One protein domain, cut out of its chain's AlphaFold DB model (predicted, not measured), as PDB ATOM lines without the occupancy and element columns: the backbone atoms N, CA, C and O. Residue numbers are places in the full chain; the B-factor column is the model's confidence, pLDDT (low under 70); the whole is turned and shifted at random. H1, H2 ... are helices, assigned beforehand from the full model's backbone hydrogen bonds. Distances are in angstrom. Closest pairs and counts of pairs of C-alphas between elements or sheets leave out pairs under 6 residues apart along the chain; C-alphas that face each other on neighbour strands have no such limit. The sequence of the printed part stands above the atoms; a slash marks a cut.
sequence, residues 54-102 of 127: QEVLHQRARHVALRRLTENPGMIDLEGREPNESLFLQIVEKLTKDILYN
ATOM      1  N   GLN A  54      -6.397  -0.524 -29.278       87.31
ATOM      2  CA  GLN A  54      -5.635  -1.742 -29.020       87.31
ATOM      3  C   GLN A  54      -4.142  -1.449 -28.871       87.31
ATOM      4  O   GLN A  54      -3.506  -1.979 -27.965       87.31
ATOM      5  N   GLU A  55      -3.596  -0.564 -29.703       89.88
ATOM      6  CA  GLU A  55      -2.193  -0.165 -29.636       89.88
ATOM      7  C   GLU A  55      -1.913   0.662 -28.378       89.88
ATOM      8  O   GLU A  55      -0.969   0.371 -27.646       89.88
ATOM      9  N   VAL A  56      -2.783   1.627 -28.059       88.44
ATOM     10  CA  VAL A  56      -2.669   2.428 -26.829       88.44
ATOM     11  C   VAL A  56      -2.703   1.534 -25.588       88.44
ATOM     12  O   VAL A  56      -1.911   1.711 -24.660       88.44
ATOM     13  N   LEU A  57      -3.608   0.552 -25.558       88.81
ATOM     14  CA  LEU A  57      -3.697  -0.411 -24.464       88.81
ATOM     15  C   LEU A  57      -2.455  -1.302 -24.400       88.81
ATOM     16  O   LEU A  57      -1.931  -1.513 -23.308       88.81
ATOM     17  N   HIS A  58      -1.954  -1.776 -25.543       89.88
ATOM     18  CA  HIS A  58      -0.751  -2.600 -25.613       89.88
ATOM     19  C   HIS A  58       0.483  -1.856 -25.098       89.88
ATOM     20  O   HIS A  58       1.217  -2.371 -24.258       89.88
ATOM     21  N   GLN A  59       0.685  -0.613 -25.538       88.75
ATOM     22  CA  GLN A  59       1.779   0.238 -25.073       88.75
ATOM     23  C   GLN A  59       1.699   0.477 -23.558       88.75
ATOM     24  O   GLN A  59       2.706   0.353 -22.859       88.75
ATOM     25  N   ARG A  60       0.498   0.748 -23.027       88.06
ATOM     26  CA  ARG A  60       0.281   0.895 -21.578       88.06
ATOM     27  C   ARG A  60       0.573  -0.396 -20.816       88.06
ATOM     28  O   ARG A  60       1.255  -0.348 -19.798       88.06
ATOM     29  N   ALA A  61       0.095  -1.540 -21.302       89.88
ATOM     30  CA  ALA A  61       0.342  -2.835 -20.674       89.88
ATOM     31  C   ALA A  61       1.836  -3.182 -20.660       89.88
ATOM     32  O   ALA A  61       2.350  -3.595 -19.624       89.88
ATOM     33  N   ARG A  62       2.551  -2.917 -21.759       90.25
ATOM     34  CA  ARG A  62       4.003  -3.108 -21.846       90.25
ATOM     35  C   ARG A  62       4.760  -2.222 -20.867       90.25
ATOM     36  O   ARG A  62       5.692  -2.682 -20.216       90.25
ATOM     37  N   HIS A  63       4.346  -0.965 -20.727       89.62
ATOM     38  CA  HIS A  63       4.941  -0.053 -19.754       89.62
ATOM     39  C   HIS A  63       4.758  -0.555 -18.313       89.62
ATOM     40  O   HIS A  63       5.707  -0.560 -17.532       89.62
ATOM     41  N   VAL A  64       3.562  -1.045 -17.971       87.31
ATOM     42  CA  VAL A  64       3.293  -1.650 -16.656       87.31
ATOM     43  C   VAL A  64       4.096  -2.942 -16.457       87.31
ATOM     44  O   VAL A  64       4.633  -3.146 -15.371       87.31
ATOM     45  N   ALA A  65       4.225  -3.786 -17.486       87.06
ATOM     46  CA  ALA A  65       5.037  -5.004 -17.440       87.06
ATOM     47  C   ALA A  65       6.510  -4.695 -17.143       87.06
ATOM     48  O   ALA A  65       7.090  -5.299 -16.244       87.06
ATOM     49  N   LEU A  66       7.089  -3.716 -17.848       86.94
ATOM     50  CA  LEU A  66       8.457  -3.252 -17.610       86.94
ATOM     51  C   LEU A  66       8.634  -2.752 -16.178       86.94
ATOM     52  O   LEU A  66       9.554  -3.193 -15.498       86.94
ATOM     53  N   ARG A  67       7.718  -1.897 -15.701       85.06
ATOM     54  CA  ARG A  67       7.751  -1.376 -14.331       85.06
ATOM     55  C   ARG A  67       7.747  -2.506 -13.295       85.06
ATOM     56  O   ARG A  67       8.626  -2.548 -12.442       85.06
ATOM     57  N   ARG A  68       6.810  -3.456 -13.407       84.25
ATOM     58  CA  ARG A  68       6.710  -4.603 -12.482       84.25
ATOM     59  C   ARG A  68       7.975  -5.458 -12.482       84.25
ATOM     60  O   ARG A  68       8.403  -5.908 -11.426       84.25
ATOM     61  N   LEU A  69       8.573  -5.661 -13.653       82.62
ATOM     62  CA  LEU A  69       9.783  -6.461 -13.803       82.62
ATOM     63  C   LEU A  69      11.014  -5.767 -13.201       82.62
ATOM     64  O   LEU A  69      11.841  -6.423 -12.577       82.62
ATOM     65  N   THR A  70      11.112  -4.441 -13.335       79.50
ATOM     66  CA  THR A  70      12.167  -3.654 -12.675       79.50
ATOM     67  C   THR A  70      11.980  -3.559 -11.160       79.50
ATOM     68  O   THR A  70      12.963  -3.545 -10.428       79.50
ATOM     69  N   GLU A  71      10.735  -3.507 -10.680       79.88
ATOM     70  CA  GLU A  71      10.409  -3.426  -9.249       79.88
ATOM     71  C   GLU A  71      10.544  -4.780  -8.535       79.88
ATOM     72  O   GLU A  71      10.782  -4.813  -7.329       79.88
ATOM     73  N   ASN A  72      10.426  -5.897  -9.259       75.81
ATOM     74  CA  ASN A  72      10.605  -7.243  -8.722       75.81
ATOM     75  C   ASN A  72      11.576  -8.077  -9.587       75.81
ATOM     76  O   ASN A  72      11.142  -8.959 -10.338       75.81
ATOM     77  N   PRO A  73      12.898  -7.840  -9.463       65.62
ATOM     78  CA  PRO A  73      13.920  -8.532 -10.252       65.62
ATOM     79  C   PRO A  73      13.954 -10.045 -10.008       65.62
ATOM     80  O   PRO A  73      14.430 -10.791 -10.859       65.62
ATOM     81  N   GLY A  74      13.398 -10.514  -8.881       64.94
ATOM     82  CA  GLY A  74      13.261 -11.938  -8.563       64.94
ATOM     83  C   GLY A  74      12.394 -12.721  -9.558       64.94
ATOM     84  O   GLY A  74      12.409 -13.944  -9.545       64.94
ATOM     85  N   MET A  75      11.666 -12.043 -10.456       59.09
ATOM     86  CA  MET A  75      10.987 -12.682 -11.593       59.09
ATOM     87  C   MET A  75      11.933 -13.080 -12.740       59.09
ATOM     88  O   MET A  75      11.543 -13.870 -13.597       59.09
ATOM     89  N   ILE A  76      13.150 -12.528 -12.777       61.56
ATOM     90  CA  ILE A  76      14.169 -12.796 -13.805       61.56
ATOM     91  C   ILE A  76      15.124 -13.915 -13.349       61.56
ATOM     92  O   ILE A  76      15.679 -14.629 -14.182       61.56
ATOM     93  N   ASP A  77      15.275 -14.117 -12.038       58.94
ATOM     94  CA  ASP A  77      16.224 -15.068 -11.446       58.94
ATOM     95  C   ASP A  77      15.630 -16.472 -11.246       58.94
ATOM     96  O   ASP A  77      15.524 -16.982 -10.133       58.94
ATOM     97  N   LEU A  78      15.186 -17.102 -12.336       53.09
ATOM     98  CA  LEU A  78      14.722 -18.494 -12.279       53.09
ATOM     99  C   LEU A  78      15.842 -19.514 -12.538       53.09
ATOM    100  O   LEU A  78      15.639 -20.689 -12.249       53.09
ATOM    101  N   GLU A  79      17.018 -19.102 -13.034       48.47
ATOM    102  CA  GLU A  79      18.068 -20.051 -13.457       48.47
ATOM    103  C   GLU A  79      19.532 -19.621 -13.205       48.47
ATOM    104  O   GLU A  79      20.443 -20.264 -13.729       48.47
ATOM    105  N   GLY A  80      19.816 -18.565 -12.426       54.72
ATOM    106  CA  GLY A  80      21.203 -18.182 -12.099       54.72
ATOM    107  C   GLY A  80      22.077 -17.808 -13.310       54.72
ATOM    108  O   GLY A  80      23.304 -17.891 -13.245       54.72
ATOM    109  N   ARG A  81      21.460 -17.418 -14.433       50.19
ATOM    110  CA  ARG A  81      22.147 -16.886 -15.617       50.19
ATOM    111  C   ARG A  81      21.876 -15.394 -15.737       50.19
ATOM    112  O   ARG A  81      20.728 -14.973 -15.633       50.19
ATOM    113  N   GLU A  82      22.925 -14.627 -16.029       54.25
ATOM    114  CA  GLU A  82      22.818 -13.250 -16.521       54.25
ATOM    115  C   GLU A  82      21.718 -13.192 -17.599       54.25
ATOM    116  O   GLU A  82      21.777 -13.967 -18.566       54.25
ATOM    117  N   PRO A  83      20.679 -12.357 -17.438       55.72
ATOM    118  CA  PRO A  83      19.567 -12.341 -18.370       55.72
ATOM    119  C   PRO A  83      20.058 -11.967 -19.768       55.72
ATOM    120  O   PRO A  83      20.450 -10.836 -20.035       55.72
ATOM    121  N   ASN A  84      19.995 -12.932 -20.686       69.50
ATOM    122  CA  ASN A  84      20.090 -12.651 -22.111       69.50
ATOM    123  C   ASN A  84      18.928 -11.712 -22.478       69.50
ATOM    124  O   ASN A  84      17.775 -11.998 -22.147       69.50
ATOM    125  N   GLU A  85      19.230 -10.622 -23.184       74.06
ATOM    126  CA  GLU A  85      18.269  -9.643 -23.708       74.06
ATOM    127  C   GLU A  85      17.021 -10.301 -24.331       74.06
ATOM    128  O   GLU A  85      15.895  -9.852 -24.121       74.06
ATOM    129  N   SER A  86      17.192 -11.439 -25.013       78.81
ATOM    130  CA  SER A  86      16.093 -12.216 -25.593       78.81
ATOM    131  C   SER A  86      15.106 -12.764 -24.554       78.81
ATOM    132  O   SER A  86      13.893 -12.674 -24.752       78.81
ATOM    133  N   LEU A  87      15.595 -13.307 -23.434       78.38
ATOM    134  CA  LEU A  87      14.746 -13.846 -22.367       78.38
ATOM    135  C   LEU A  87      13.983 -12.719 -21.665       78.38
ATOM    136  O   LEU A  87      12.785 -12.842 -21.412       78.38
ATOM    137  N   PHE A  88      14.656 -11.592 -21.422       81.12
ATOM    138  CA  PHE A  88      14.027 -10.399 -20.860       81.12
ATOM    139  C   PHE A  88      12.853  -9.923 -21.728       81.12
ATOM    140  O   PHE A  88      11.745  -9.723 -21.225       81.12
ATOM    141  N   LEU A  89      13.059  -9.816 -23.045       84.62
ATOM    142  CA  LEU A  89      12.004  -9.422 -23.983       84.62
ATOM    143  C   LEU A  89      10.823 -10.403 -23.983       84.62
ATOM    144  O   LEU A  89       9.672  -9.967 -24.030       84.62
ATOM    145  N   GLN A  90      11.080 -11.710 -23.872       86.75
ATOM    146  CA  GLN A  90      10.021 -12.722 -23.784       86.75
ATOM    147  C   GLN A  90       9.196 -12.598 -22.497       86.75
ATOM    148  O   GLN A  90       7.968 -12.709 -22.545       86.75
ATOM    149  N   ILE A  91       9.842 -12.335 -21.355       86.00
ATOM    150  CA  ILE A  91       9.155 -12.130 -20.069       86.00
ATOM    151  C   ILE A  91       8.268 -10.881 -20.138       86.00
ATOM    152  O   ILE A  91       7.094 -10.941 -19.767       86.00
ATOM    153  N   VAL A  92       8.790  -9.773 -20.672       88.44
ATOM    154  CA  VAL A  92       8.027  -8.527 -20.850       88.44
ATOM    155  C   VAL A  92       6.816  -8.745 -21.754       88.44
ATOM    156  O   VAL A  92       5.717  -8.296 -21.427       88.44
ATOM    157  N   GLU A  93       6.983  -9.449 -22.872       90.75
ATOM    158  CA  GLU A  93       5.895  -9.723 -23.814       90.75
ATOM    159  C   GLU A  93       4.809 -10.617 -23.195       90.75
ATOM    160  O   GLU A  93       3.614 -10.348 -23.335       90.75
ATOM    161  N   LYS A  94       5.208 -11.653 -22.448       89.25
ATOM    162  CA  LYS A  94       4.273 -12.522 -21.723       89.25
ATOM    163  C   LYS A  94       3.462 -11.732 -20.695       89.25
ATOM    164  O   LYS A  94       2.235 -11.779 -20.724       89.25
ATOM    165  N   LEU A  95       4.134 -10.943 -19.856       86.31
ATOM    166  CA  LEU A  95       3.478 -10.093 -18.860       86.31
ATOM    167  C   LEU A  95       2.555  -9.055 -19.509       86.31
ATOM    168  O   LEU A  95       1.471  -8.787 -18.998       86.31
ATOM    169  N   THR A  96       2.942  -8.502 -20.661       90.06
ATOM    170  CA  THR A  96       2.104  -7.572 -21.433       90.06
ATOM    171  C   THR A  96       0.784  -8.232 -21.833       90.06
ATOM    172  O   THR A  96      -0.285  -7.664 -21.606       90.06
ATOM    173  N   LYS A  97       0.838  -9.456 -22.376       89.69
ATOM    174  CA  LYS A  97      -0.358 -10.231 -22.737       89.69
ATOM    175  C   LYS A  97      -1.205 -10.575 -21.518       89.69
ATOM    176  O   LYS A  97      -2.425 -10.417 -21.574       89.69
ATOM    177  N   ASP A  98      -0.579 -10.973 -20.415       87.88
ATOM    178  CA  ASP A  98      -1.289 -11.271 -19.171       87.88
ATOM    179  C   ASP A  98      -2.043 -10.034 -18.660       87.88
ATOM    180  O   ASP A  98      -3.237 -10.108 -18.376       87.88
ATOM    181  N   ILE A  99      -1.408  -8.861 -18.647       85.56
ATOM    182  CA  ILE A  99      -2.038  -7.599 -18.228       85.56
ATOM    183  C   ILE A  99      -3.228  -7.213 -19.128       85.56
ATOM    184  O   ILE A  99      -4.219  -6.658 -18.638       85.56
ATOM    185  N   LEU A 100      -3.148  -7.486 -20.434       85.88
ATOM    186  CA  LEU A 100      -4.213  -7.168 -21.393       85.88
ATOM    187  C   LEU A 100      -5.414  -8.111 -21.276       85.88
ATOM    188  O   LEU A 100      -6.562  -7.653 -21.258       85.88
ATOM    189  N   TYR A 101      -5.153  -9.415 -21.219       83.88
ATOM    190  CA  TYR A 101      -6.173 -10.438 -21.448       83.88
ATOM    191  C   TYR A 101      -6.595 -11.187 -20.186       83.88
ATOM    192  O   TYR A 101      -7.677 -11.770 -20.179       83.88
ATOM    193  N   ASN A 102      -5.811 -11.147 -19.103       78.56
ATOM    194  CA  ASN A 102      -6.172 -11.789 -17.847       78.56
ATOM    195  C   ASN A 102      -6.890 -10.788 -16.919       78.56
ATOM    196  O   ASN A 102      -6.263  -9.859 -16.400       78.56
TER     197      ASN A 102
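AT A GLANCE: This is residues 54 to 102 of the 127 residues of the protein "HTH cro/C1-type domain-containing protein" of Elusimicrobia bacterium RIFCSPLOWO2_01_FULL_54_10 (UniProt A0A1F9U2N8). Two helices of similar length, H1 and H2, cross as a lopsided X, the first half of H1 meeting the second half of H2. Beyond the crossing they spread apart, and a long loop joins the end of H1 to the start of H2; residues 77 to 86 stick out at that end. The printed part has 49 residues, with two named helices in the order H1, H2 and no named strand: its class is all helix. The whole is elongated, spanning 35 by 19 by 16 A, yet only just compact, close to loose, with a radius of gyration of the C-alphas of 11.2 A.

IN THESE COORDINATES: Find C-alpha 54 at (-5.635, -1.742, -29.020), where H1, residues 54 to 71, begins; it runs 25.5 A to C-alpha 71 at (10.409, -3.426, -9.249). Then go through residues 72 to 84, a stretch with no named element, to H2, residues 85 to 101. H2 is 24.6 A long and ends at C-alpha 101, at (-6.173, -10.438, -21.448).

HOW THE PARTS SIT: Look at Arg 62 and Thr 96: their C-alphas, the closest of H1 and H2, are 4.9 A apart. The two helices touch, with 19 pairs of C-alphas within 8 A. They run opposite ways at a steep tilt of 58 degrees. In H1 and H2 every O i to N i+4 pair is within hydrogen-bond range.

THE WHOLE: The C-alphas of Gln 54 and Gly 80, the two farthest apart, are 35.7 A from each other. The printed part has no cut, and the link from H1 to H2, 13 residues, is long. Residues 77 to 86, of which 85 and 86 belong to H2, stand free. Without them the body spans 29 by 17 by 15 A. The mean pLDDT of the printed part is 78.8, and residues 73 to 84 are under 70.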